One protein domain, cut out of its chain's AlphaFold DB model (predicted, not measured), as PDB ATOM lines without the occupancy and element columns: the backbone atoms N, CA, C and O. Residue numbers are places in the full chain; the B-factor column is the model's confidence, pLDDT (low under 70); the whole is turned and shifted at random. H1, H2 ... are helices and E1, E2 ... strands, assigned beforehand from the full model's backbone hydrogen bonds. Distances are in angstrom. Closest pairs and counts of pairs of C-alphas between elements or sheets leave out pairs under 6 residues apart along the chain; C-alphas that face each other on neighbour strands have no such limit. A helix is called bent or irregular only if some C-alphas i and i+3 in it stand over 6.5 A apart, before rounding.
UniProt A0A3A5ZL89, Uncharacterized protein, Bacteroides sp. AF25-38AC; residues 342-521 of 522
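What this domain is: This is residues 342 to 521 of the 522 residues of an uncharacterized protein of Bacteroides sp. AF25-38AC (UniProt A0A3A5ZL89). A small hairpin of two strands, E1 and E2, sits at the edge of a body of crossed helices that has the longest helix, H4, in its middle. H7 and H8 cross H4, with H9 beyond H7; H1 and H2 make a V whose arm H2 is close to H4 on another side, the short H6 packs across residues 408 to 412 of H4, the short H5 bridges H6 and H1, and H3 lies at the rim. The printed part has 180 residues, with nine named helices and two named strands in the order H1, H2, E1, E2, H3, H4, H5, H6, H7, H8, H9, and the class is mostly helix. The two-stranded sheet, order E1 - E2, is antiparallel. The whole is compact, with a radius of gyration of the C-alphas of 15.7 A and spans of 45 by 43 by 29 A.

How they stand to each other: Look first at E1, residues 380 to 382, and E2, residues 390 to 392, an antiparallel hairpin whose directions stand at 151 degrees. There N 381 and O 391 are 2.9 A apart and N 391 and O 381 are 2.8 A apart, both within hydrogen-bond range. Residues 390 to 391 of E2 also pair, parallel, with residues 454 to 455. Next find H2, residues 360 to 376; its closest C-alpha pair with E1 is Thr 374 and Leu 380, 5.5 A apart. H1, residues 342 to 353, touches H2 with residues 348 to 353 alone, closest at the C-alphas of Gly 352 and Glu 360, 4.1 A apart, at a steep tilt of 49 degrees, opposite ways. H7, residues 477 to 491, is the hub, touching four helices. It touches H2 about perpendicular at 76 degrees, the closest C-alphas being those of Lys 373 and Leu 490, 5.9 A apart. It touches H4, residues 408 to 425, at a steep tilt of 63 degrees, the same way, with the C-alphas of Met 414 and Ser 483 closest at 5.4 A. H8, residues 495 to 505, touches H4 at 72 degrees, only just about perpendicular, with the C-alphas of Gly 420 and Thr 504 closest at 5.1 A. H7 and H8 only just touch, with 3 pairs of C-alphas within 8 A, the closest being those of Trp 484 and Trp 498, 7.5 A apart. H9, residues 509 to 519, touches H7 at the C-alphas of Thr 477 and Lys 511, its closest pair, 6.4 A apart. H6, residues 462 to 467, touches H4 about perpendicular at 74 degrees, with the C-alphas of Asn 408 and Thr 465 closest at 6.6 A. H5, residues 447 to 451, touches H6 at the C-alphas of Ser 451 and Phe 462, their closest, 5.2 A apart, and H1 at those of Leu 347 and Ser 449, also 5.2 A. H3, residues 401 to 404, is close to H7 but not clearly touching, its Leu 403 C-alpha 7.3 A from that of Asn 482, the closest pair. H1 and H9 are apart. Every O i to N i+4 pair is within hydrogen-bond range in H1, H2, H4, H5, H6, H7 and H9; H8 has 2 of 7 such pairs and 7 of 8 O i to N i+3 pairs, and H3 is too short for an i+4 pair.

Where its parts are: Find C-alpha 380 at (198.202, 123.874, 118.410), where E1 begins. H4 runs 25.3 A from C-alpha 408 at (190.837, 116.306, 115.876), H2 24.4 A, H7 21.4 A, H8 18.5 A, H1 16.3 A and H9 15.1 A to C-alpha 519 at (206.991, 100.783, 118.017). H8 is only just irregular: C-alphas 495 and 498 are 6.9 A apart.

The domain as a whole: Look at the C-alphas of His 385 and Glu 509, the two farthest apart, at 45.8 A. The printed part has no cut, and its one long link, H4 to H5, takes residues 426 to 446. The mean pLDDT of the printed part is 81.5; it is under 70 in residues 394 to 407, 435 to 440, 458 to 460, 464 to 475 and 520 to 521.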
ATOM      1  N   LYS A 342     189.628 131.724 133.351       90.44
ATOM      2  CA  LYS A 342     188.886 130.979 134.377       90.44
ATOM      3  C   LYS A 342     188.597 129.539 133.949       90.44
ATOM      4  O   LYS A 342     188.953 128.625 134.682       90.44
ATOM      5  N   ALA A 343     188.031 129.325 132.759       91.75
ATOM      6  CA  ALA A 343     187.749 127.979 132.255       91.75
ATOM      7  C   ALA A 343     189.023 127.127 132.104       91.75
ATOM      8  O   ALA A 343     189.006 125.926 132.369       91.75
ATOM      9  N   TYR A 344     190.140 127.753 131.723       95.06
ATOM     10  CA  TYR A 344     191.444 127.092 131.700       95.06
ATOM     11  C   TYR A 344     191.916 126.669 133.099       95.06
ATOM     12  O   TYR A 344     192.336 125.527 133.275       95.06
ATOM     13  N   GLN A 345     191.793 127.538 134.106       95.31
ATOM     14  CA  GLN A 345     192.136 127.187 135.489       95.31
ATOM     15  C   GLN A 345     191.222 126.094 136.056       95.31
ATOM     16  O   GLN A 345     191.707 125.168 136.695       95.31
ATOM     17  N   GLU A 346     189.918 126.142 135.771       95.00
ATOM     18  CA  GLU A 346     188.966 125.094 136.163       95.00
ATOM     19  C   GLU A 346     189.356 123.722 135.592       95.00
ATOM     20  O   GLU A 346     189.326 122.727 136.315       95.00
ATOM     21  N   LEU A 347     189.793 123.668 134.327       95.00
ATOM     22  CA  LEU A 347     190.318 122.439 133.729       95.00
ATOM     23  C   LEU A 347     191.557 121.921 134.475       95.00
ATOM     24  O   LEU A 347     191.658 120.721 134.733       95.00
ATOM     25  N   LEU A 348     192.505 122.799 134.814       96.50
ATOM     26  CA  LEU A 348     193.694 122.400 135.569       96.50
ATOM     27  C   LEU A 348     193.324 121.895 136.966       96.50
ATOM     28  O   LEU A 348     193.880 120.892 137.417       96.50
ATOM     29  N   GLU A 349     192.374 122.535 137.647       96.06
ATOM     30  CA  GLU A 349     191.872 122.059 138.938       96.06
ATOM     31  C   GLU A 349     191.198 120.692 138.828       96.06
ATOM     32  O   GLU A 349     191.480 119.818 139.648       96.06
ATOM     33  N   GLU A 350     190.392 120.453 137.793       95.00
ATOM     34  CA  GLU A 350     189.787 119.143 137.541       95.00
ATOM     35  C   GLU A 350     190.864 118.068 137.318       95.00
ATOM     36  O   GLU A 350     190.812 117.001 137.930       95.00
ATOM     37  N   ILE A 351     191.915 118.373 136.547       94.25
ATOM     38  CA  ILE A 351     193.082 117.488 136.386       94.25
ATOM     39  C   ILE A 351     193.791 117.235 137.721       94.25
ATOM     40  O   ILE A 351     194.158 116.097 138.024       94.25
ATOM     41  N   GLY A 352     193.938 118.269 138.548       94.69
ATOM     42  CA  GLY A 352     194.450 118.149 139.908       94.69
ATOM     43  C   GLY A 352     193.620 117.184 140.755       94.69
ATOM     44  O   GLY A 352     194.179 116.267 141.349       94.69
ATOM     45  N   GLN A 353     192.295 117.321 140.751       93.56
ATOM     46  CA  GLN A 353     191.365 116.499 141.540       93.56
ATOM     47  C   GLN A 353     191.318 115.023 141.118       93.56
ATOM     48  O   GLN A 353     190.957 114.167 141.926       93.56
ATOM     49  N   MET A 354     191.696 114.707 139.876       93.06
ATOM     50  CA  MET A 354     191.868 113.323 139.415       93.06
ATOM     51  C   MET A 354     193.149 112.660 139.954       93.06
ATOM     52  O   MET A 354     193.383 111.471 139.728       93.06
ATOM     53  N   SER A 355     194.017 113.416 140.628       93.44
ATOM     54  CA  SER A 355     195.323 112.953 141.103       93.44
ATOM     55  C   SER A 355     195.232 112.307 142.482       93.44
ATOM     56  O   SER A 355     194.383 112.649 143.300       93.44
ATOM     57  N   LYS A 356     196.183 111.421 142.791       95.06
ATOM     58  CA  LYS A 356     196.443 111.009 144.174       95.06
ATOM     59  C   LYS A 356     196.891 112.215 144.999       95.06
ATOM     60  O   LYS A 356     197.567 113.108 144.485       95.06
ATOM     61  N   LYS A 357     196.596 112.180 146.301       93.50
ATOM     62  CA  LYS A 357     197.002 113.218 147.257       93.50
ATOM     63  C   LYS A 357     198.501 113.530 147.138       93.50
ATOM     64  O   LYS A 357     199.333 112.629 147.261       93.50
ATOM     65  N   GLY A 358     198.835 114.800 146.924       94.31
ATOM     66  CA  GLY A 358     200.211 115.287 146.774       94.31
ATOM     67  C   GLY A 358     200.803 115.145 145.364       94.31
ATOM     68  O   GLY A 358     201.995 115.399 145.185       94.31
ATOM     69  N   LYS A 359     200.018 114.715 144.367       96.88
ATOM     70  CA  LYS A 359     200.424 114.606 142.950       96.88
ATOM     71  C   LYS A 359     199.695 115.589 142.028       96.88
ATOM     72  O   LYS A 359     199.922 115.571 140.820       96.88
ATOM     73  N   GLU A 360     198.870 116.466 142.589       96.12
ATOM     74  CA  GLU A 360     198.032 117.426 141.868       96.12
ATOM     75  C   GLU A 360     198.889 118.345 140.991       96.12
ATOM     76  O   GLU A 360     198.619 118.504 139.802       96.12
ATOM     77  N   LYS A 361     199.972 118.890 141.563       96.06
ATOM     78  CA  LYS A 361     200.911 119.761 140.848       96.06
ATOM     79  C   LYS A 361     201.550 119.051 139.651       96.06
ATOM     80  O   LYS A 361     201.534 119.591 138.554       96.06
ATOM     81  N   THR A 362     202.029 117.820 139.837       95.00
ATOM     82  CA  THR A 362     202.661 117.029 138.768       95.00
ATOM     83  C   THR A 362     201.721 116.808 137.584       95.00
ATOM     84  O   THR A 362     202.131 116.942 136.433       95.00
ATOM     85  N   ASN A 363     200.455 116.478 137.843       95.25
ATOM     86  CA  ASN A 363     199.502 116.209 136.768       95.25
ATOM     87  C   ASN A 363     199.074 117.491 136.037       95.25
ATOM     88  O   ASN A 363     198.950 117.461 134.811       95.25
ATOM     89  N   LYS A 364     198.922 118.612 136.760       96.69
ATOM     90  CA  LYS A 364     198.718 119.940 136.157       96.69
ATOM     91  C   LYS A 364     199.885 120.292 135.229       96.69
ATOM     92  O   LYS A 364     199.664 120.461 134.034       96.69
ATOM     93  N   GLU A 365     201.118 120.255 135.737       96.38
ATOM     94  CA  GLU A 365     202.334 120.586 134.975       96.38
ATOM     95  C   GLU A 365     202.501 119.719 133.719       96.38
ATOM     96  O   GLU A 365     202.891 120.207 132.664       96.38
ATOM     97  N   MET A 366     202.169 118.429 133.793       95.44
ATOM     98  CA  MET A 366     202.230 117.531 132.636       95.44
ATOM     99  C   MET A 366     201.209 117.892 131.544       95.44
ATOM    100  O   MET A 366     201.513 117.758 130.356       95.44
ATOM    101  N   PHE A 367     200.008 118.347 131.915       95.69
ATOM    102  CA  PHE A 367     199.017 118.815 130.943       95.69
ATOM    103  C   PHE A 367     199.399 120.176 130.349       95.69
ATOM    104  O   PHE A 367     199.283 120.373 129.138       95.69
ATOM    105  N   GLU A 368     199.918 121.087 131.169       96.88
ATOM    106  CA  GLU A 368     200.444 122.375 130.706       96.88
ATOM    107  C   GLU A 368     201.607 122.176 129.728       96.88
ATOM    108  O   GLU A 368     201.578 122.724 128.625       96.88
ATOM    109  N   LYS A 369     202.558 121.294 130.065       96.31
ATOM    110  CA  LYS A 369     203.676 120.915 129.192       96.31
ATOM    111  C   LYS A 369     203.185 120.336 127.863       96.31
ATOM    112  O   LYS A 369     203.773 120.619 126.821       96.31
ATOM    113  N   LEU A 370     202.097 119.557 127.857       94.81
ATOM    114  CA  LEU A 370     201.482 119.095 126.609       94.81
ATOM    115  C   LEU A 370     201.003 120.278 125.759       94.81
ATOM    116  O   LEU A 370     201.334 120.331 124.574       94.81
ATOM    117  N   LEU A 371     200.238 121.214 126.327       94.06
ATOM    118  CA  LEU A 371     199.737 122.383 125.592       94.06
ATOM    119  C   LEU A 371     200.872 123.280 125.084       94.06
ATOM    120  O   LEU A 371     200.839 123.711 123.931       94.06
ATOM    121  N   GLU A 372     201.892 123.512 125.905       94.62
ATOM    122  CA  GLU A 372     203.090 124.272 125.548       94.62
ATOM    123  C   GLU A 372     203.825 123.614 124.372       94.62
ATOM    124  O   GLU A 372     203.919 124.204 123.295       94.62
ATOM    125  N   LYS A 373     204.249 122.351 124.519       92.38
ATOM    126  CA  LYS A 373     205.047 121.642 123.502       92.38
ATOM    127  C   LYS A 373     204.286 121.448 122.197       92.38
ATOM    128  O   LYS A 373     204.863 121.524 121.111       92.38
ATOM    129  N   THR A 374     202.976 121.221 122.280       89.81
ATOM    130  CA  THR A 374     202.123 121.133 121.087       89.81
ATOM    131  C   THR A 374     201.933 122.484 120.406       89.81
ATOM    132  O   THR A 374     201.810 122.508 119.180       89.81
ATOM    133  N   THR A 375     201.961 123.592 121.149       90.50
ATOM    134  CA  THR A 375     201.938 124.946 120.580       90.50
ATOM    135  C   THR A 375     203.270 125.285 119.907       90.50
ATOM    136  O   THR A 375     203.275 125.642 118.732       90.50
ATOM    137  N   GLU A 376     204.401 125.079 120.593       89.06
ATOM    138  CA  GLU A 376     205.754 125.299 120.048       89.06
ATOM    139  C   GLU A 376     206.004 124.501 118.762       89.06
ATOM    140  O   GLU A 376     206.608 124.992 117.813       89.06
ATOM    141  N   SER A 377     205.496 123.269 118.713       85.25
ATOM    142  CA  SER A 377     205.676 122.365 117.572       85.25
ATOM    143  C   SER A 377     204.625 122.543 116.463       85.25
ATOM    144  O   SER A 377     204.562 121.731 115.535       85.25
ATOM    145  N   GLY A 378     203.746 123.550 116.557       83.19
ATOM    146  CA  GLY A 378     202.742 123.861 115.530       83.19
ATOM    147  C   GLY A 378     201.613 122.826 115.390       83.19
ATOM    148  O   GLY A 378     200.997 122.686 114.326       83.19
ATOM    149  N   TYR A 379     201.334 122.040 116.434       82.31
ATOM    150  CA  TYR A 379     200.136 121.189 116.508       82.31
ATOM    151  C   TYR A 379     198.926 121.965 117.023       82.31
ATOM    152  O   TYR A 379     197.809 121.733 116.553       82.31
ATOM    153  N   LEU A 380     199.167 122.895 117.944       87.62
ATOM    154  CA  LEU A 380     198.202 123.874 118.410       87.62
ATOM    155  C   LEU A 380     198.652 125.285 118.035       87.62
ATOM    156  O   LEU A 380     199.840 125.567 117.913       87.62
ATOM    157  N   ARG A 381     197.684 126.184 117.900       87.38
ATOM    158  CA  ARG A 381     197.907 127.627 117.873       87.38
ATOM    159  C   ARG A 381     197.027 128.263 118.933       87.38
ATOM    160  O   ARG A 381     195.823 128.015 118.948       87.38
ATOM    161  N   LYS A 382     197.622 129.084 119.795       89.19
ATOM    162  CA  LYS A 382     196.866 129.921 120.726       89.19
ATOM    163  C   LYS A 382     196.121 130.996 119.930       89.19
ATOM    164  O   LYS A 382     196.718 131.664 119.089       89.19
ATOM    165  N   GLU A 383     194.819 131.132 120.142       85.12
ATOM    166  CA  GLU A 383     194.003 132.119 119.434       85.12
ATOM    167  C   GLU A 383     194.128 133.481 120.134       85.12
ATOM    168  O   GLU A 383     193.736 133.613 121.291       85.12
ATOM    169  N   LYS A 384     194.691 134.479 119.431       81.06
ATOM    170  CA  LYS A 384     195.061 135.807 119.970       81.06
ATOM    171  C   LYS A 384     193.882 136.535 120.625       81.06
ATOM    172  O   LYS A 384     194.059 137.198 121.638       81.06
ATOM    173  N   HIS A 385     192.687 136.367 120.065       81.31
ATOM    174  CA  HIS A 385     191.481 137.097 120.466       81.31
ATOM    175  C   HIS A 385     190.722 136.476 121.640       81.31
ATOM    176  O   HIS A 385     189.659 136.973 121.985       81.31
ATOM    177  N   TYR A 386     191.220 135.397 122.242       86.06
ATOM    178  CA  TYR A 386     190.630 134.794 123.436       86.06
ATOM    179  C   TYR A 386     191.653 134.775 124.572       86.06
ATOM    180  O   TYR A 386     192.852 134.628 124.338       86.06
ATOM    181  N   GLU A 387     191.190 134.856 125.822       86.75
ATOM    182  CA  GLU A 387     192.084 134.811 126.990       86.75
ATOM    183  C   GLU A 387     192.832 133.467 127.076       86.75
ATOM    184  O   GLU A 387     194.038 133.420 127.346       86.75
ATOM    185  N   ALA A 388     192.111 132.364 126.838       91.44
ATOM    186  CA  ALA A 388     192.658 131.012 126.848       91.44
ATOM    187  C   ALA A 388     191.893 130.097 125.879       91.44
ATOM    188  O   ALA A 388     190.966 129.379 126.261       91.44
ATOM    189  N   ALA A 389     192.306 130.112 124.611       90.62
ATOM    190  CA  ALA A 389     191.834 129.170 123.607       90.62
ATOM    191  C   ALA A 389     192.967 128.700 122.695       90.62
ATOM    192  O   ALA A 389     193.825 129.484 122.284       90.62
ATOM    193  N   TRP A 390     192.934 127.421 122.331       90.94
ATOM    194  CA  TRP A 390     193.877 126.807 121.406       90.94
ATOM    195  C   TRP A 390     193.138 126.094 120.285       90.94
ATOM    196  O   TRP A 390     192.199 125.331 120.509       90.94
ATOM    197  N   ARG A 391     193.602 126.297 119.059       86.00
ATOM    198  CA  ARG A 391     193.090 125.636 117.864       86.00
ATOM    199  C   ARG A 391     194.054 124.566 117.392       86.00
ATOM    200  O   ARG A 391     195.256 124.803 117.314       86.00
ATOM    201  N   ILE A 392     193.521 123.418 116.993       83.44
ATOM    202  CA  ILE A 392     194.295 122.383 116.299       83.44
ATOM    203  C   ILE A 392     194.675 122.876 114.897       83.44
ATOM    204  O   ILE A 392     193.820 123.354 114.155       83.44
ATOM    205  N   VAL A 393     195.940 122.747 114.499       77.62
ATOM    206  CA  VAL A 393     196.441 123.268 113.213       77.62
ATOM    207  C   VAL A 393     196.921 122.140 112.303       77.62
ATOM    208  O   VAL A 393     197.577 121.202 112.757       77.62
ATOM    209  N   ARG A 394     196.643 122.238 110.993       66.69
ATOM    210  CA  ARG A 394     197.260 121.371 109.970       66.69
ATOM    211  C   ARG A 394     198.741 121.740 109.821       66.69
ATOM    212  O   ARG A 394     199.030 122.894 109.541       66.69
ATOM    213  N   ASN A 395     199.675 120.788 109.968       57.00
ATOM    214  CA  ASN A 395     201.060 121.058 109.551       57.00
ATOM    215  C   ASN A 395     201.105 120.994 108.034       57.00
ATOM    216  O   ASN A 395     200.797 119.936 107.486       57.00
ATOM    217  N   ALA A 396     201.535 122.067 107.383       50.50
ATOM    218  CA  ALA A 396     201.956 121.988 105.991       50.50
ATOM    219  C   ALA A 396     203.346 121.325 105.864       50.50
ATOM    220  O   ALA A 396     203.624 120.687 104.852       50.50
ATOM    221  N   ASP A 397     204.173 121.385 106.917       45.16
ATOM    222  CA  ASP A 397     205.605 121.059 106.849       45.16
ATOM    223  C   ASP A 397     205.965 119.599 107.165       45.16
ATOM    224  O   ASP A 397     207.130 119.206 107.073       45.16
ATOM    225  N   VAL A 398     204.990 118.741 107.495       47.91
ATOM    226  CA  VAL A 398     205.270 117.309 107.690       47.91
ATOM    227  C   VAL A 398     205.156 116.586 106.349       47.91
ATOM    228  O   VAL A 398     204.067 116.413 105.804       47.91
ATOM    229  N   LYS A 399     206.306 116.173 105.802       41.31
ATOM    230  CA  LYS A 399     206.433 115.524 104.482       41.31
ATOM    231  C   LYS A 399     205.780 114.133 104.396       41.31
ATOM    232  O   LYS A 399     205.491 113.672 103.295       41.31
ATOM    233  N   GLU A 400     205.513 113.465 105.519       44.94
ATOM    234  CA  GLU A 400     204.831 112.163 105.539       44.94
ATOM    235  C   GLU A 400     203.304 112.318 105.426       44.94
ATOM    236  O   GLU A 400     202.651 112.842 106.331       44.94
ATOM    237  N   ARG A 401     202.710 111.799 104.337       39.28
ATOM    238  CA  ARG A 401     201.250 111.810 104.079       39.28
ATOM    239  C   ARG A 401     200.399 111.273 105.244       39.28
ATOM    240  O   ARG A 401     199.286 111.756 105.439       39.28
ATOM    241  N   ASP A 402     200.919 110.338 106.043       41.12
ATOM    242  CA  ASP A 402     200.218 109.765 107.206       41.12
ATOM    243  C   ASP A 402     200.199 110.694 108.440       41.12
ATOM    244  O   ASP A 402     199.352 110.538 109.321       41.12
ATOM    245  N   LEU A 403     201.092 111.689 108.500       44.69
ATOM    246  CA  LEU A 403     201.088 112.759 109.506       44.69
ATOM    247  C   LEU A 403     200.356 114.023 109.030       44.69
ATOM    248  O   LEU A 403     199.989 114.864 109.851       44.69
ATOM    249  N   GLN A 404     200.114 114.162 107.722       43.22
ATOM    250  CA  GLN A 404     199.383 115.295 107.142       43.22
ATOM    251  C   GLN A 404     197.887 115.281 107.494       43.22
ATOM    252  O   GLN A 404     197.254 116.338 107.550       43.22
ATOM    253  N   GLN A 405     197.310 114.115 107.805       50.22
ATOM    254  CA  GLN A 405     195.912 113.992 108.236       50.22
ATOM    255  C   GLN A 405     195.732 114.243 109.743       50.22
ATOM    256  O   GLN A 405     195.101 113.442 110.431       50.22
ATOM    257  N   LYS A 406     196.262 115.361 110.263       62.09
ATOM    258  CA  LYS A 406     196.043 115.821 111.646       62.09
ATOM    259  C   LYS A 406     194.547 115.949 111.933       62.09
ATOM    260  O   LYS A 406     193.945 116.984 111.695       62.09
ATOM    261  N   THR A 407     193.910 114.886 112.403       69.69
ATOM    262  CA  THR A 407     192.483 114.900 112.727       69.69
ATOM    263  C   THR A 407     192.312 115.345 114.170       69.69
ATOM    264  O   THR A 407     193.136 115.024 115.024       69.69
ATOM    265  N   ASN A 408     191.201 116.014 114.486       76.62
ATOM    266  CA  ASN A 408     190.837 116.306 115.876       76.62
ATOM    267  C   ASN A 408     190.905 115.031 116.762       76.62
ATOM    268  O   ASN A 408     191.222 115.115 117.944       76.62
ATOM    269  N   LYS A 409     190.681 113.839 116.175       79.12
ATOM    270  CA  LYS A 409     190.842 112.532 116.835       79.12
ATOM    271  C   LYS A 409     192.260 112.280 117.357       79.12
ATOM    272  O   LYS A 409     192.398 111.757 118.456       79.12
ATOM    273  N   GLN A 410     193.299 112.636 116.603       81.31
ATOM    274  CA  GLN A 410     194.694 112.404 116.993       81.31
ATOM    275  C   GLN A 410     195.046 113.147 118.288       81.31
ATOM    276  O   GLN A 410     195.627 112.568 119.202       81.31
ATOM    277  N   PHE A 411     194.612 114.405 118.405       85.00
ATOM    278  CA  PHE A 411     194.827 115.187 119.622       85.00
ATOM    279  C   PHE A 411     194.066 114.601 120.821       85.00
ATOM    280  O   PHE A 411     194.596 114.530 121.925       85.00
ATOM    281  N   ILE A 412     192.852 114.085 120.599       84.25
ATOM    282  CA  ILE A 412     192.100 113.386 121.651       84.25
ATOM    283  C   ILE A 412     192.850 112.132 122.124       84.25
ATOM    284  O   ILE A 412     192.930 111.882 123.327       84.25
ATOM    285  N   TYR A 413     193.444 111.365 121.206       86.62
ATOM    286  CA  TYR A 413     194.285 110.224 121.571       86.62
ATOM    287  C   TYR A 413     195.521 110.643 122.370       86.62
ATOM    288  O   TYR A 413     195.838 109.973 123.347       86.62
ATOM    289  N   MET A 414     196.178 111.752 122.025       89.75
ATOM    290  CA  MET A 414     197.293 112.279 122.821       89.75
ATOM    291  C   MET A 414     196.874 112.604 124.259       89.75
ATOM    292  O   MET A 414     197.574 112.205 125.183       89.75
ATOM    293  N   ILE A 415     195.718 113.247 124.466       90.44
ATOM    294  CA  ILE A 415     195.199 113.526 125.817       90.44
ATOM    295  C   ILE A 415     194.934 112.219 126.576       90.44
ATOM    296  O   ILE A 415     195.349 112.074 127.723       90.44
ATOM    297  N   ARG A 416     194.278 111.236 125.940       89.56
ATOM    298  CA  ARG A 416     194.016 109.929 126.574       89.56
ATOM    299  C   ARG A 416     195.308 109.205 126.946       89.56
ATOM    300  O   ARG A 416     195.398 108.660 128.038       89.56
ATOM    301  N   LEU A 417     196.295 109.206 126.054       91.56
ATOM    302  CA  LEU A 417     197.594 108.568 126.275       91.56
ATOM    303  C   LEU A 417     198.421 109.293 127.343       91.56
ATOM    304  O   LEU A 417     199.119 108.627 128.101       91.56
ATOM    305  N   LEU A 418     198.303 110.619 127.458       94.50
ATOM    306  CA  LEU A 418     198.902 111.383 128.552       94.50
ATOM    307  C   LEU A 418     198.334 110.945 129.909       94.50
ATOM    308  O   LEU A 418     199.104 110.664 130.825       94.50
ATOM    309  N   LEU A 419     197.007 110.830 130.029       92.19
ATOM    310  CA  LEU A 419     196.384 110.327 131.259       92.19
ATOM    311  C   LEU A 419     196.758 108.865 131.521       92.19
ATOM    312  O   LEU A 419     197.071 108.503 132.647       92.19
ATOM    313  N   GLY A 420     196.822 108.037 130.478       91.56
ATOM    314  CA  GLY A 420     197.340 106.674 130.574       91.56
ATOM    315  C   GLY A 420     198.760 106.615 131.136       91.56
ATOM    316  O   GLY A 420     199.051 105.823 132.029       91.56
ATOM    317  N   TYR A 421     199.641 107.500 130.668       94.38
ATOM    318  CA  TYR A 421     201.009 107.613 131.163       94.38
ATOM    319  C   TYR A 421     201.043 108.035 132.640       94.38
ATOM    320  O   TYR A 421     201.732 107.407 133.445       94.38
ATOM    321  N   MET A 422     200.241 109.030 133.031       94.69
ATOM    322  CA  MET A 422     200.097 109.433 134.436       94.69
ATOM    323  C   MET A 422     199.569 108.288 135.316       94.69
ATOM    324  O   MET A 422     200.049 108.091 136.432       94.69
ATOM    325  N   GLN A 423     198.604 107.506 134.826       93.62
ATOM    326  CA  GLN A 423     197.992 106.419 135.588       93.62
ATOM    327  C   GLN A 423     198.922 105.213 135.737       93.62
ATOM    328  O   GLN A 423     199.130 104.740 136.852       93.62
ATOM    329  N   PHE A 424     199.455 104.703 134.627       92.31
ATOM    330  CA  PHE A 424     200.130 103.405 134.595       92.31
ATOM    331  C   PHE A 424     201.646 103.503 134.724       92.31
ATOM    332  O   PHE A 424     202.251 102.613 135.314       92.31
ATOM    333  N   TYR A 425     202.263 104.566 134.198       93.44
ATOM    334  CA  TYR A 425     203.716 104.734 134.268       93.44
ATOM    335  C   TYR A 425     204.133 105.523 135.510       93.44
ATOM    336  O   TYR A 425     204.967 105.066 136.285       93.44
ATOM    337  N   LEU A 426     203.532 106.699 135.733       93.44
ATOM    338  CA  LEU A 426     203.861 107.540 136.892       93.44
ATOM    339  C   LEU A 426     203.113 107.130 138.168       93.44
ATOM    340  O   LEU A 426     203.539 107.473 139.272       93.44
ATOM    341  N   GLY A 427     201.980 106.434 138.038       93.75
ATOM    342  CA  GLY A 427     201.152 106.043 139.177       93.75
ATOM    343  C   GLY A 427     200.528 107.223 139.929       93.75
ATOM    344  O   GLY A 427     200.252 107.087 141.125       93.75
ATOM    345  N   THR A 428     200.335 108.375 139.276       95.75
ATOM    346  CA  THR A 428     199.915 109.640 139.907       95.75
ATOM    347  C   THR A 428     198.410 109.877 139.906       95.75
ATOM    348  O   THR A 428     197.947 110.688 140.705       95.75
ATOM    349  N   LEU A 429     197.638 109.197 139.056       94.00
ATOM    350  CA  LEU A 429     196.174 109.321 139.028       94.00
ATOM    351  C   LEU A 429     195.494 108.442 140.085       94.00
ATOM    352  O   LEU A 429     195.959 107.341 140.393       94.00
ATOM    353  N   ASP A 430     194.397 108.944 140.649       90.62
ATOM    354  CA  ASP A 430     193.551 108.218 141.595       90.62
ATOM    355  C   ASP A 430     192.615 107.270 140.835       90.62
ATOM    356  O   ASP A 430     191.636 107.679 140.212       90.62
ATOM    357  N   THR A 431     192.907 105.970 140.899       84.88
ATOM    358  CA  THR A 431     192.142 104.937 140.190       84.88
ATOM    359  C   THR A 431     190.723 104.750 140.727       84.88
ATOM    360  O   THR A 431     189.910 104.121 140.054       84.88
ATOM    361  N   SER A 432     190.382 105.308 141.898       83.81
ATOM    362  CA  SER A 432     188.987 105.362 142.359       83.81
ATOM    363  C   SER A 432     188.115 106.280 141.490       83.81
ATOM    364  O   SER A 432     186.893 106.152 141.493       83.81
ATOM    365  N   LYS A 433     188.740 107.171 140.706       80.75
ATOM    366  CA  LYS A 433     188.093 108.076 139.746       80.75
ATOM    367  C   LYS A 433     187.951 107.474 138.345       80.75
ATOM    368  O   LYS A 433     187.515 108.166 137.426       80.75
ATOM    369  N   CYS A 434     188.354 106.218 138.146       80.44
ATOM    370  CA  CYS A 434     188.175 105.540 136.867       80.44
ATOM    371  C   CYS A 434     186.689 105.407 136.515       80.44
ATOM    372  O   CYS A 434     185.837 105.224 137.381       80.44
ATOM    373  N   ASP A 435     186.391 105.435 135.218       67.69
ATOM    374  CA  ASP A 435     185.049 105.172 134.701       67.69
ATOM    375  C   ASP A 435     184.760 103.660 134.770       67.69
ATOM    376  O   ASP A 435     185.043 102.896 133.835       67.69
ATOM    377  N   ILE A 436     184.284 103.229 135.943       61.38
ATOM    378  CA  ILE A 436     183.917 101.837 136.233       61.38
ATOM    379  C   ILE A 436     182.644 101.460 135.461       61.38
ATOM    380  O   ILE A 436     182.549 100.333 134.975       61.38
ATOM    381  N   GLU A 437     181.712 102.402 135.270       53.84
ATOM    382  CA  GLU A 437     180.441 102.177 134.561       53.84
ATOM    383  C   GLU A 437     180.656 101.729 133.111       53.84
ATOM    384  O   GLU A 437     179.969 100.826 132.632       53.84
ATOM    385  N   HIS A 438     181.660 102.281 132.424       58.50
ATOM    386  CA  HIS A 438     182.009 101.874 131.057       58.50
ATOM    387  C   HIS A 438     183.129 100.827 130.988       58.50
ATOM    388  O   HIS A 438     183.661 100.574 129.900       58.50
ATOM    389  N   ASN A 439     183.501 100.229 132.127       55.81
ATOM    390  CA  ASN A 439     184.541  99.205 132.261       55.81
ATOM    391  C   ASN A 439     185.862  99.584 131.563       55.81
ATOM    392  O   ASN A 439     186.506  98.763 130.906       55.81
ATOM    393  N   ARG A 440     186.239 100.870 131.634       63.59
ATOM    394  CA  ARG A 440     187.407 101.389 130.909       63.59
ATOM    395  C   ARG A 440     188.715 101.175 131.657       63.59
ATOM    396  O   ARG A 440     189.756 101.249 131.020       63.59
ATOM    397  N   GLY A 441     188.679 100.944 132.974       72.81
ATOM    398  CA  GLY A 441     189.874 100.741 133.810       72.81
ATOM    399  C   GLY A 441     190.833 101.941 133.870       72.81
ATOM    400  O   GLY A 441     191.913 101.834 134.445       72.81
ATOM    401  N   VAL A 442     190.452 103.080 133.284       77.94
ATOM    402  CA  VAL A 442     191.281 104.278 133.095       77.94
ATOM    403  C   VAL A 442     190.465 105.516 133.446       77.94
ATOM    404  O   VAL A 442     189.271 105.584 133.136       77.94
ATOM    405  N   VAL A 443     191.111 106.504 134.062       84.38
ATOM    406  CA  VAL A 443     190.530 107.827 134.310       84.38
ATOM    407  C   VAL A 443     190.183 108.495 132.974       84.38
ATOM    408  O   VAL A 443     191.022 108.627 132.079       84.38
ATOM    409  N   SER A 444     188.920 108.892 132.810       84.44
ATOM    410  CA  SER A 444     188.471 109.555 131.584       84.44
ATOM    411  C   SER A 444     188.981 110.996 131.534       84.44
ATOM    412  O   SER A 444     188.952 111.676 132.556       84.44
ATOM    413  N   PRO A 445     189.377 111.516 130.356       87.00
ATOM    414  CA  PRO A 445     189.635 112.939 130.221       87.00
ATOM    415  C   PRO A 445     188.423 113.797 130.611       87.00
ATOM    416  O   PRO A 445     187.291 113.412 130.285       87.00
ATOM    417  N   PRO A 446     188.653 114.979 131.215       89.19
ATOM    418  CA  PRO A 446     187.618 115.957 131.551       89.19
ATOM    419  C   PRO A 446     187.131 116.681 130.287       89.19
ATOM    420  O   PRO A 446     187.416 117.852 130.034       89.19
ATOM    421  N   TYR A 447     186.445 115.944 129.415       85.81
ATOM    422  CA  TYR A 447     186.116 116.370 128.055       85.81
ATOM    423  C   TYR A 447     185.312 117.670 127.985       85.81
ATOM    424  O   TYR A 447     185.542 118.472 127.077       85.81
ATOM    425  N   THR A 448     184.399 117.885 128.931       86.56
ATOM    426  CA  THR A 448     183.609 119.116 129.020       86.56
ATOM    427  C   THR A 448     184.526 120.319 129.218       86.56
ATOM    428  O   THR A 448     184.491 121.252 128.417       86.56
ATOM    429  N   SER A 449     185.419 120.270 130.205       89.88
ATOM    430  CA  SER A 449     186.372 121.349 130.493       89.88
ATOM    431  C   SER A 449     187.413 121.521 129.386       89.88
ATOM    432  O   SER A 449     187.719 122.645 128.997       89.88
ATOM    433  N   ILE A 450     187.869 120.428 128.767       89.50
ATOM    434  CA  ILE A 450     188.747 120.481 127.588       89.50
ATOM    435  C   ILE A 450     188.066 121.224 126.428       89.50
ATOM    436  O   ILE A 450     188.695 122.040 125.752       89.50
ATOM    437  N   SER A 451     186.773 120.982 126.190       87.62
ATOM    438  CA  SER A 451     186.038 121.637 125.102       87.62
ATOM    439  C   SER A 451     185.849 123.145 125.297       87.62
ATOM    440  O   SER A 451     185.615 123.845 124.315       87.62
ATOM    441  N   LYS A 452     186.023 123.651 126.528       89.31
ATOM    442  CA  LYS A 452     185.976 125.085 126.850       89.31
ATOM    443  C   LYS A 452     187.265 125.836 126.519       89.31
ATOM    444  O   LYS A 452     187.240 127.061 126.574       89.31
ATOM    445  N   ILE A 453     188.357 125.136 126.193       91.69
ATOM    446  CA  ILE A 453     189.654 125.742 125.841       91.69
ATOM    447  C   ILE A 453     190.189 125.304 124.472       91.69
ATOM    448  O   ILE A 453     191.072 125.959 123.925       91.69
ATOM    449  N   LEU A 454     189.688 124.201 123.905       88.12
ATOM    450  CA  LEU A 454     190.136 123.686 122.613       88.12
ATOM    451  C   LEU A 454     189.110 123.917 121.509       88.12
ATOM    452  O   LEU A 454     187.909 123.719 121.688       88.12
ATOM    453  N   MET A 455     189.622 124.233 120.324       83.69
ATOM    454  CA  MET A 455     188.873 124.333 119.079       83.69
ATOM    455  C   MET A 455     189.326 123.268 118.084       83.69
ATOM    456  O   MET A 455     190.502 122.903 117.990       83.69
ATOM    457  N   THR A 456     188.380 122.814 117.267       76.62
ATOM    458  CA  THR A 456     188.689 121.999 116.088       76.62
ATOM    459  C   THR A 456     189.507 122.787 115.065       76.62
ATOM    460  O   THR A 456     189.547 124.016 115.094       76.62
ATOM    461  N   MET A 457     190.085 122.093 114.084       73.94
ATOM    462  CA  MET A 457     190.817 122.746 112.988       73.94
ATOM    463  C   MET A 457     190.041 123.846 112.262       73.94
ATOM    464  O   MET A 457     190.611 124.873 111.895       73.94
ATOM    465  N   ASN A 458     188.735 123.660 112.085       68.44
ATOM    466  CA  ASN A 458     187.890 124.629 111.390       68.44
ATOM    467  C   ASN A 458     187.466 125.793 112.308       68.44
ATOM    468  O   ASN A 458     186.718 126.666 111.886       68.44
ATOM    469  N   GLY A 459     187.924 125.819 113.565       66.00
ATOM    470  CA  GLY A 459     187.489 126.782 114.583       66.00
ATOM    471  C   GLY A 459     186.190 126.418 115.267       66.00
ATOM    472  O   GLY A 459     185.708 127.186 116.083       66.00
ATOM    473  N   GLY A 460     185.631 125.256 114.929       67.12
ATOM    474  CA  GLY A 460     184.401 124.757 115.517       67.12
ATOM    475  C   GLY A 460     184.553 124.108 116.873       67.12
ATOM    476  O   GLY A 460     185.664 123.801 117.314       67.12
ATOM    477  N   PHE A 461     183.396 123.863 117.487       72.62
ATOM    478  CA  PHE A 461     183.256 123.273 118.808       72.62
ATOM    479  C   PHE A 461     183.936 121.902 118.902       72.62
ATOM    480  O   PHE A 461     183.632 120.968 118.154       72.62
ATOM    481  N   PHE A 462     184.853 121.764 119.858       77.94
ATOM    482  CA  PHE A 462     185.620 120.534 120.032       77.94
ATOM    483  C   PHE A 462     184.784 119.371 120.590       77.94
ATOM    484  O   PHE A 462     185.023 118.217 120.220       77.94
ATOM    485  N   GLY A 463     183.746 119.649 121.388       71.38
ATOM    486  CA  GLY A 463     182.889 118.617 121.990       71.38
ATOM    487  C   GLY A 463     182.140 117.735 120.982       71.38
ATOM    488  O   GLY A 463     181.906 116.554 121.243       71.38
ATOM    489  N   GLU A 464     181.830 118.230 119.780       65.06
ATOM    490  CA  GLU A 464     181.285 117.384 118.704       65.06
ATOM    491  C   GLU A 464     182.268 116.320 118.217       65.06
ATOM    492  O   GLU A 464     181.860 115.210 117.868       65.06
ATOM    493  N   THR A 465     183.565 116.631 118.212       68.75
ATOM    494  CA  THR A 465     184.580 115.629 117.877       68.75
ATOM    495  C   THR A 465     184.641 114.564 118.969       68.75
ATOM    496  O   THR A 465     184.705 113.375 118.654       68.75
ATOM    497  N   ILE A 466     184.570 114.971 120.239       68.44
ATOM    498  CA  ILE A 466     184.608 114.055 121.385       68.44
ATOM    499  C   ILE A 466     183.454 113.043 121.321       68.44
ATOM    500  O   ILE A 466     183.685 111.844 121.471       68.44
ATOM    501  N   ARG A 467     182.228 113.491 121.011       62.25
ATOM    502  CA  ARG A 467     181.048 112.607 120.897       62.25
ATOM    503  C   ARG A 467     181.183 111.532 119.809       62.25
ATOM    504  O   ARG A 467     180.574 110.474 119.924       62.25
ATOM    505  N   LYS A 468     182.011 111.756 118.782       60.84
ATOM    506  CA  LYS A 468     182.264 110.797 117.686       60.84
ATOM    507  C   LYS A 468     183.360 109.763 118.007       60.84
ATOM    508  O   LYS A 468     183.714 108.973 117.133       60.84
ATOM    509  N   LEU A 469     183.920 109.761 119.223       60.66
ATOM    510  CA  LEU A 469     185.116 108.987 119.587       60.66
ATOM    511  C   LEU A 469     184.846 107.607 120.225       60.66
ATOM    512  O   LEU A 469     185.786 106.920 120.622       60.66
ATOM    513  N   CYS A 470     183.587 107.175 120.336       49.22
ATOM    514  CA  CYS A 470     183.203 106.002 121.137       49.22
ATOM    515  C   CYS A 470     183.530 104.610 120.545       49.22
ATOM    516  O   CYS A 470     182.990 103.626 121.029       49.22
ATOM    517  N   ASP A 471     184.444 104.476 119.576       54.81
ATOM    518  CA  ASP A 471     184.791 103.171 118.980       54.81
ATOM    519  C   ASP A 471     186.310 103.004 118.732       54.81
ATOM    520  O   ASP A 471     186.765 102.817 117.600       54.81
ATOM    521  N   SER A 472     187.130 102.981 119.794       56.09
ATOM    522  CA  SER A 472     188.583 102.682 119.689       56.09
ATOM    523  C   SER A 472     188.869 101.333 119.001       56.09
ATOM    524  O   SER A 472     189.891 101.146 118.333       56.09
ATOM    525  N   LYS A 473     187.914 100.395 119.074       58.19
ATOM    526  CA  LYS A 473     187.943  99.113 118.353       58.19
ATOM    527  C   LYS A 473     187.915  99.285 116.828       58.19
ATOM    528  O   LYS A 473     188.482  98.443 116.129       58.19
ATOM    529  N   LYS A 474     187.351 100.374 116.298       60.84
ATOM    530  CA  LYS A 474     187.217 100.638 114.852       60.84
ATOM    531  C   LYS A 474     188.206 101.674 114.309       60.84
ATOM    532  O   LYS A 474     188.439 101.685 113.106       60.84
ATOM    533  N   ASP A 475     188.836 102.486 115.160       69.88
ATOM    534  CA  ASP A 475     189.813 103.485 114.704       69.88
ATOM    535  C   ASP A 475     191.083 102.850 114.101       69.88
ATOM    536  O   ASP A 475     191.508 101.752 114.479       69.88
ATOM    537  N   ALA A 476     191.699 103.541 113.138       73.00
ATOM    538  CA  ALA A 476     192.880 103.051 112.436       73.00
ATOM    539  C   ALA A 476     194.098 102.967 113.372       73.00
ATOM    540  O   ALA A 476     194.449 103.939 114.041       73.00
ATOM    541  N   THR A 477     194.792 101.822 113.374       78.06
ATOM    542  CA  THR A 477     195.998 101.594 114.194       78.06
ATOM    543  C   THR A 477     197.085 102.647 113.936       78.06
ATOM    544  O   THR A 477     197.808 103.015 114.856       78.06
ATOM    545  N   SER A 478     197.173 103.182 112.711       78.31
ATOM    546  CA  SER A 478     198.110 104.254 112.345       78.31
ATOM    547  C   SER A 478     197.891 105.543 113.141       78.31
ATOM    548  O   SER A 478     198.864 106.131 113.601       78.31
ATOM    549  N   ILE A 479     196.640 105.951 113.385       79.75
ATOM    550  CA  ILE A 479     196.322 107.164 114.159       79.75
ATOM    551  C   ILE A 479     196.839 107.025 115.592       79.75
ATOM    552  O   ILE A 479     197.431 107.958 116.131       79.75
ATOM    553  N   ILE A 480     196.654 105.851 116.198       83.31
ATOM    554  CA  ILE A 480     197.089 105.564 117.570       83.31
ATOM    555  C   ILE A 480     198.619 105.561 117.658       83.31
ATOM    556  O   ILE A 480     199.179 106.221 118.533       83.31
ATOM    557  N   ILE A 481     199.294 104.881 116.721       83.56
ATOM    558  CA  ILE A 481     200.763 104.866 116.622       83.56
ATOM    559  C   ILE A 481     201.304 106.291 116.503       83.56
ATOM    560  O   ILE A 481     202.192 106.676 117.262       83.56
ATOM    561  N   ASN A 482     200.744 107.091 115.596       83.69
ATOM    562  CA  ASN A 482     201.207 108.455 115.365       83.69
ATOM    563  C   ASN A 482     200.942 109.350 116.582       83.69
ATOM    564  O   ASN A 482     201.799 110.151 116.943       83.69
ATOM    565  N   SER A 483     199.796 109.194 117.251       87.75
ATOM    566  CA  SER A 483     199.482 109.928 118.489       87.75
ATOM    567  C   SER A 483     200.492 109.625 119.597       87.75
ATOM    568  O   SER A 483     200.978 110.550 120.242       87.75
ATOM    569  N   TRP A 484     200.843 108.347 119.786       90.50
ATOM    570  CA  TRP A 484     201.854 107.940 120.764       90.50
ATOM    571  C   TRP A 484     203.238 108.496 120.421       90.50
ATOM    572  O   TRP A 484     203.864 109.109 121.277       90.50
ATOM    573  N   LYS A 485     203.700 108.336 119.173       87.56
ATOM    574  CA  LYS A 485     205.022 108.824 118.743       87.56
ATOM    575  C   LYS A 485     205.172 110.330 118.947       87.56
ATOM    576  O   LYS A 485     206.204 110.778 119.443       87.56
ATOM    577  N   ILE A 486     204.136 111.101 118.607       87.81
ATOM    578  CA  ILE A 486     204.117 112.549 118.833       87.81
ATOM    579  C   ILE A 486     204.183 112.846 120.328       87.81
ATOM    580  O   ILE A 486     205.051 113.600 120.744       87.81
ATOM    581  N   LEU A 487     203.316 112.234 121.140       91.50
ATOM    582  CA  LEU A 487     203.302 112.461 122.584       91.50
ATOM    583  C   LEU A 487     204.654 112.124 123.234       91.50
ATOM    584  O   LEU A 487     205.178 112.928 124.002       91.50
ATOM    585  N   GLN A 488     205.220 110.964 122.894       92.19
ATOM    586  CA  GLN A 488     206.512 110.497 123.391       92.19
ATOM    587  C   GLN A 488     207.631 111.476 123.039       92.19
ATOM    588  O   GLN A 488     208.429 111.813 123.905       92.19
ATOM    589  N   THR A 489     207.651 111.972 121.799       90.56
ATOM    590  CA  THR A 489     208.659 112.938 121.342       90.56
ATOM    591  C   THR A 489     208.483 114.299 122.016       90.56
ATOM    592  O   THR A 489     209.447 114.866 122.513       90.56
ATOM    593  N   LEU A 490     207.255 114.828 122.061       90.25
ATOM    594  CA  LEU A 490     206.979 116.170 122.587       90.25
ATOM    595  C   LEU A 490     207.252 116.290 124.087       90.25
ATOM    596  O   LEU A 490     207.665 117.349 124.553       90.25
ATOM    597  N   LEU A 491     206.984 115.228 124.845       93.12
ATOM    598  CA  LEU A 491     207.136 115.238 126.299       93.12
ATOM    599  C   LEU A 491     208.431 114.587 126.789       93.12
ATOM    600  O   LEU A 491     208.660 114.616 127.999       93.12
ATOM    601  N   ASP A 492     209.253 114.069 125.872       91.94
ATOM    602  CA  ASP A 492     210.464 113.287 126.152       91.94
ATOM    603  C   ASP A 492     210.168 112.086 127.070       91.94
ATOM    604  O   ASP A 492     210.748 111.908 128.141       91.94
ATOM    605  N   LEU A 493     209.156 111.291 126.693       93.00
ATOM    606  CA  LEU A 493     208.739 110.137 127.491       93.00
ATOM    607  C   LEU A 493     209.717 108.963 127.310       93.00
ATOM    608  O   LEU A 493     210.177 108.721 126.189       93.00
ATOM    609  N   PRO A 494     209.956 108.157 128.362       92.38
ATOM    610  CA  PRO A 494     210.846 107.002 128.292       92.38
ATOM    611  C   PRO A 494     210.512 106.058 127.136       92.38
ATOM    612  O   PRO A 494     209.342 105.830 126.804       92.38
ATOM    613  N   LYS A 495     211.548 105.474 126.519       86.38
ATOM    614  CA  LYS A 495     211.382 104.585 125.360       86.38
ATOM    615  C   LYS A 495     210.445 103.422 125.657       86.38
ATOM    616  O   LYS A 495     209.651 103.069 124.799       86.38
ATOM    617  N   ASP A 496     210.498 102.851 126.856       87.81
ATOM    618  CA  ASP A 496     209.710 101.689 127.267       87.81
ATOM    619  C   ASP A 496     208.263 102.017 127.676       87.81
ATOM    620  O   ASP A 496     207.446 101.101 127.827       87.81
ATOM    621  N   ALA A 497     207.916 103.304 127.789       88.88
ATOM    622  CA  ALA A 497     206.586 103.750 128.188       88.88
ATOM    623  C   ALA A 497     205.490 103.361 127.180       88.88
ATOM    624  O   ALA A 497     204.316 103.369 127.539       88.88
ATOM    625  N   TRP A 498     205.833 102.937 125.954       86.38
ATOM    626  CA  TRP A 498     204.856 102.503 124.939       86.38
ATOM    627  C   TRP A 498     203.950 101.357 125.411       86.38
ATOM    628  O   TRP A 498     202.854 101.179 124.872       86.38
ATOM    629  N   LYS A 499     204.374 100.591 126.425       85.50
ATOM    630  CA  LYS A 499     203.591  99.502 127.027       85.50
ATOM    631  C   LYS A 499     202.228  99.984 127.541       85.50
ATOM    632  O   LYS A 499     201.245  99.266 127.363       85.50
ATOM    633  N   ILE A 500     202.146 101.228 128.032       88.69
ATOM    634  CA  ILE A 500     200.910 101.811 128.586       88.69
ATOM    635  C   ILE A 500     199.799 101.978 127.551       88.69
ATOM    636  O   ILE A 500     198.637 102.141 127.913       88.69
ATOM    637  N   VAL A 501     200.120 101.957 126.254       87.31
ATOM    638  CA  VAL A 501     199.141 102.197 125.187       87.31
ATOM    639  C   VAL A 501     198.034 101.146 125.211       87.31
ATOM    640  O   VAL A 501     196.862 101.489 125.051       87.31
ATOM    641  N   ASN A 502     198.384  99.877 125.444       85.88
ATOM    642  CA  ASN A 502     197.385  98.819 125.547       85.88
ATOM    643  C   ASN A 502     196.562  98.940 126.829       85.88
ATOM    644  O   ASN A 502     195.340  98.838 126.760       85.88
ATOM    645  N   ASP A 503     197.218  99.237 127.953       84.56
ATOM    646  CA  ASP A 503     196.561  99.429 129.252       84.56
ATOM    647  C   ASP A 503     195.568 100.602 129.206       84.56
ATOM    648  O   ASP A 503     194.509 100.569 129.824       84.56
ATOM    649  N   THR A 504     195.872 101.614 128.390       85.38
ATOM    650  CA  THR A 504     195.045 102.816 128.222       85.38
ATOM    651  C   THR A 504     193.868 102.616 127.265       85.38
ATOM    652  O   THR A 504     192.802 103.208 127.450       85.38
ATOM    653  N   LEU A 505     194.058 101.855 126.181       83.56
ATOM    654  CA  LEU A 505     193.107 101.808 125.059       83.56
ATOM    655  C   LEU A 505     192.376 100.471 124.894       83.56
ATOM    656  O   LEU A 505     191.404 100.429 124.132       83.56
ATOM    657  N   GLY A 506     192.821  99.403 125.565       80.94
ATOM    658  CA  GLY A 506     192.232  98.065 125.468       80.94
ATOM    659  C   GLY A 506     192.211  97.538 124.030       80.94
ATOM    660  O   GLY A 506     191.148  97.203 123.499       80.94
ATOM    661  N   LEU A 507     193.362  97.546 123.351       80.31
ATOM    662  CA  LEU A 507     193.431  97.217 121.926       80.31
ATOM    663  C   LEU A 507     193.171  95.718 121.683       80.31
ATOM    664  O   LEU A 507     193.681  94.880 122.421       80.31
ATOM    665  N   PRO A 508     192.447  95.339 120.608       81.69
ATOM    666  CA  PRO A 508     192.366  93.941 120.192       81.69
ATOM    667  C   PRO A 508     193.757  93.367 119.892       81.69
ATOM    668  O   PRO A 508     194.573  94.050 119.270       81.69
ATOM    669  N   GLU A 509     193.987  92.093 120.219       82.88
ATOM    670  CA  GLU A 509     195.302  91.429 120.140       82.88
ATOM    671  C   GLU A 509     196.031  91.654 118.802       82.88
ATOM    672  O   GLU A 509     197.202  92.028 118.760       82.88
ATOM    673  N   LYS A 510     195.315  91.537 117.675       83.31
ATOM    674  CA  LYS A 510     195.876  91.782 116.334       83.31
ATOM    675  C   LYS A 510     196.385  93.221 116.152       83.31
ATOM    676  O   LYS A 510     197.439  93.435 115.547       83.31
ATOM    677  N   LYS A 511     195.646  94.217 116.657       81.38
ATOM    678  CA  LYS A 511     196.066  95.629 116.615       81.38
ATOM    679  C   LYS A 511     197.230  95.875 117.566       81.38
ATOM    680  O   LYS A 511     198.150  96.595 117.192       81.38
ATOM    681  N   TRP A 512     197.206  95.257 118.745       85.00
ATOM    682  CA  TRP A 512     198.284  95.367 119.718       85.00
ATOM    683  C   TRP A 512     199.603  94.808 119.188       85.00
ATOM    684  O   TRP A 512     200.622  95.491 119.257       85.00
ATOM    685  N   LYS A 513     199.575  93.631 118.555       84.50
ATOM    686  CA  LYS A 513     200.742  93.057 117.872       84.50
ATOM    687  C   LYS A 513     201.287  93.999 116.794       84.50
ATOM    688  O   LYS A 513     202.466  94.317 116.795       84.50
ATOM    689  N   THR A 514     200.407  94.546 115.952       83.12
ATOM    690  CA  THR A 514     200.801  95.522 114.916       83.12
ATOM    691  C   THR A 514     201.437  96.785 115.512       83.12
ATOM    692  O   THR A 514     202.386  97.329 114.949       83.12
ATOM    693  N   PHE A 515     200.907  97.280 116.635       84.50
ATOM    694  CA  PHE A 515     201.468  98.425 117.352       84.50
ATOM    695  C   PHE A 515     202.861  98.095 117.903       84.50
ATOM    696  O   PHE A 515     203.805  98.843 117.656       84.50
ATOM    697  N   LYS A 516     202.996  96.951 118.588       82.75
ATOM    698  CA  LYS A 516     204.265  96.427 119.109       82.75
ATOM    699  C   LYS A 516     205.328  96.325 118.022       82.75
ATOM    700  O   LYS A 516     206.404  96.874 118.204       82.75
ATOM    701  N   ASP A 517     205.016  95.716 116.882       82.06
ATOM    702  CA  ASP A 517     205.989  95.511 115.800       82.06
ATOM    703  C   ASP A 517     206.494  96.844 115.208       82.06
ATOM    704  O   ASP A 517     207.648  96.961 114.801       82.06
ATOM    705  N   LYS A 518     205.643  97.881 115.186       76.88
ATOM    706  CA  LYS A 518     205.974  99.212 114.643       76.88
ATOM    707  C   LYS A 518     206.615 100.177 115.646       76.88
ATOM    708  O   LYS A 518     207.208 101.168 115.215       76.88
ATOM    709  N   CYS A 519     206.457  99.934 116.945       71.06
ATOM    710  CA  CYS A 519     206.991 100.783 118.017       71.06
ATOM    711  C   CYS A 519     208.162 100.136 118.775       71.06
ATOM    712  O   CYS A 519     208.978 100.856 119.335       71.06
ATOM    713  N   GLY A 520     208.243  98.804 118.801       58.25
ATOM    714  CA  GLY A 520     209.233  98.023 119.548       58.25
ATOM    715  C   GLY A 520     210.560  97.788 118.823       58.25
ATOM    716  O   GLY A 520     211.524  97.410 119.474       58.25
ATOM    717  N   ASN A 521     210.640  98.051 117.515       46.75
ATOM    718  CA  ASN A 521     211.885  97.977 116.734       46.75
ATOM    719  C   ASN A 521     212.670  99.312 116.733       46.75
ATOM    720  O   ASN A 521     213.230  99.689 115.705       46.75
TER     721      ASN A 521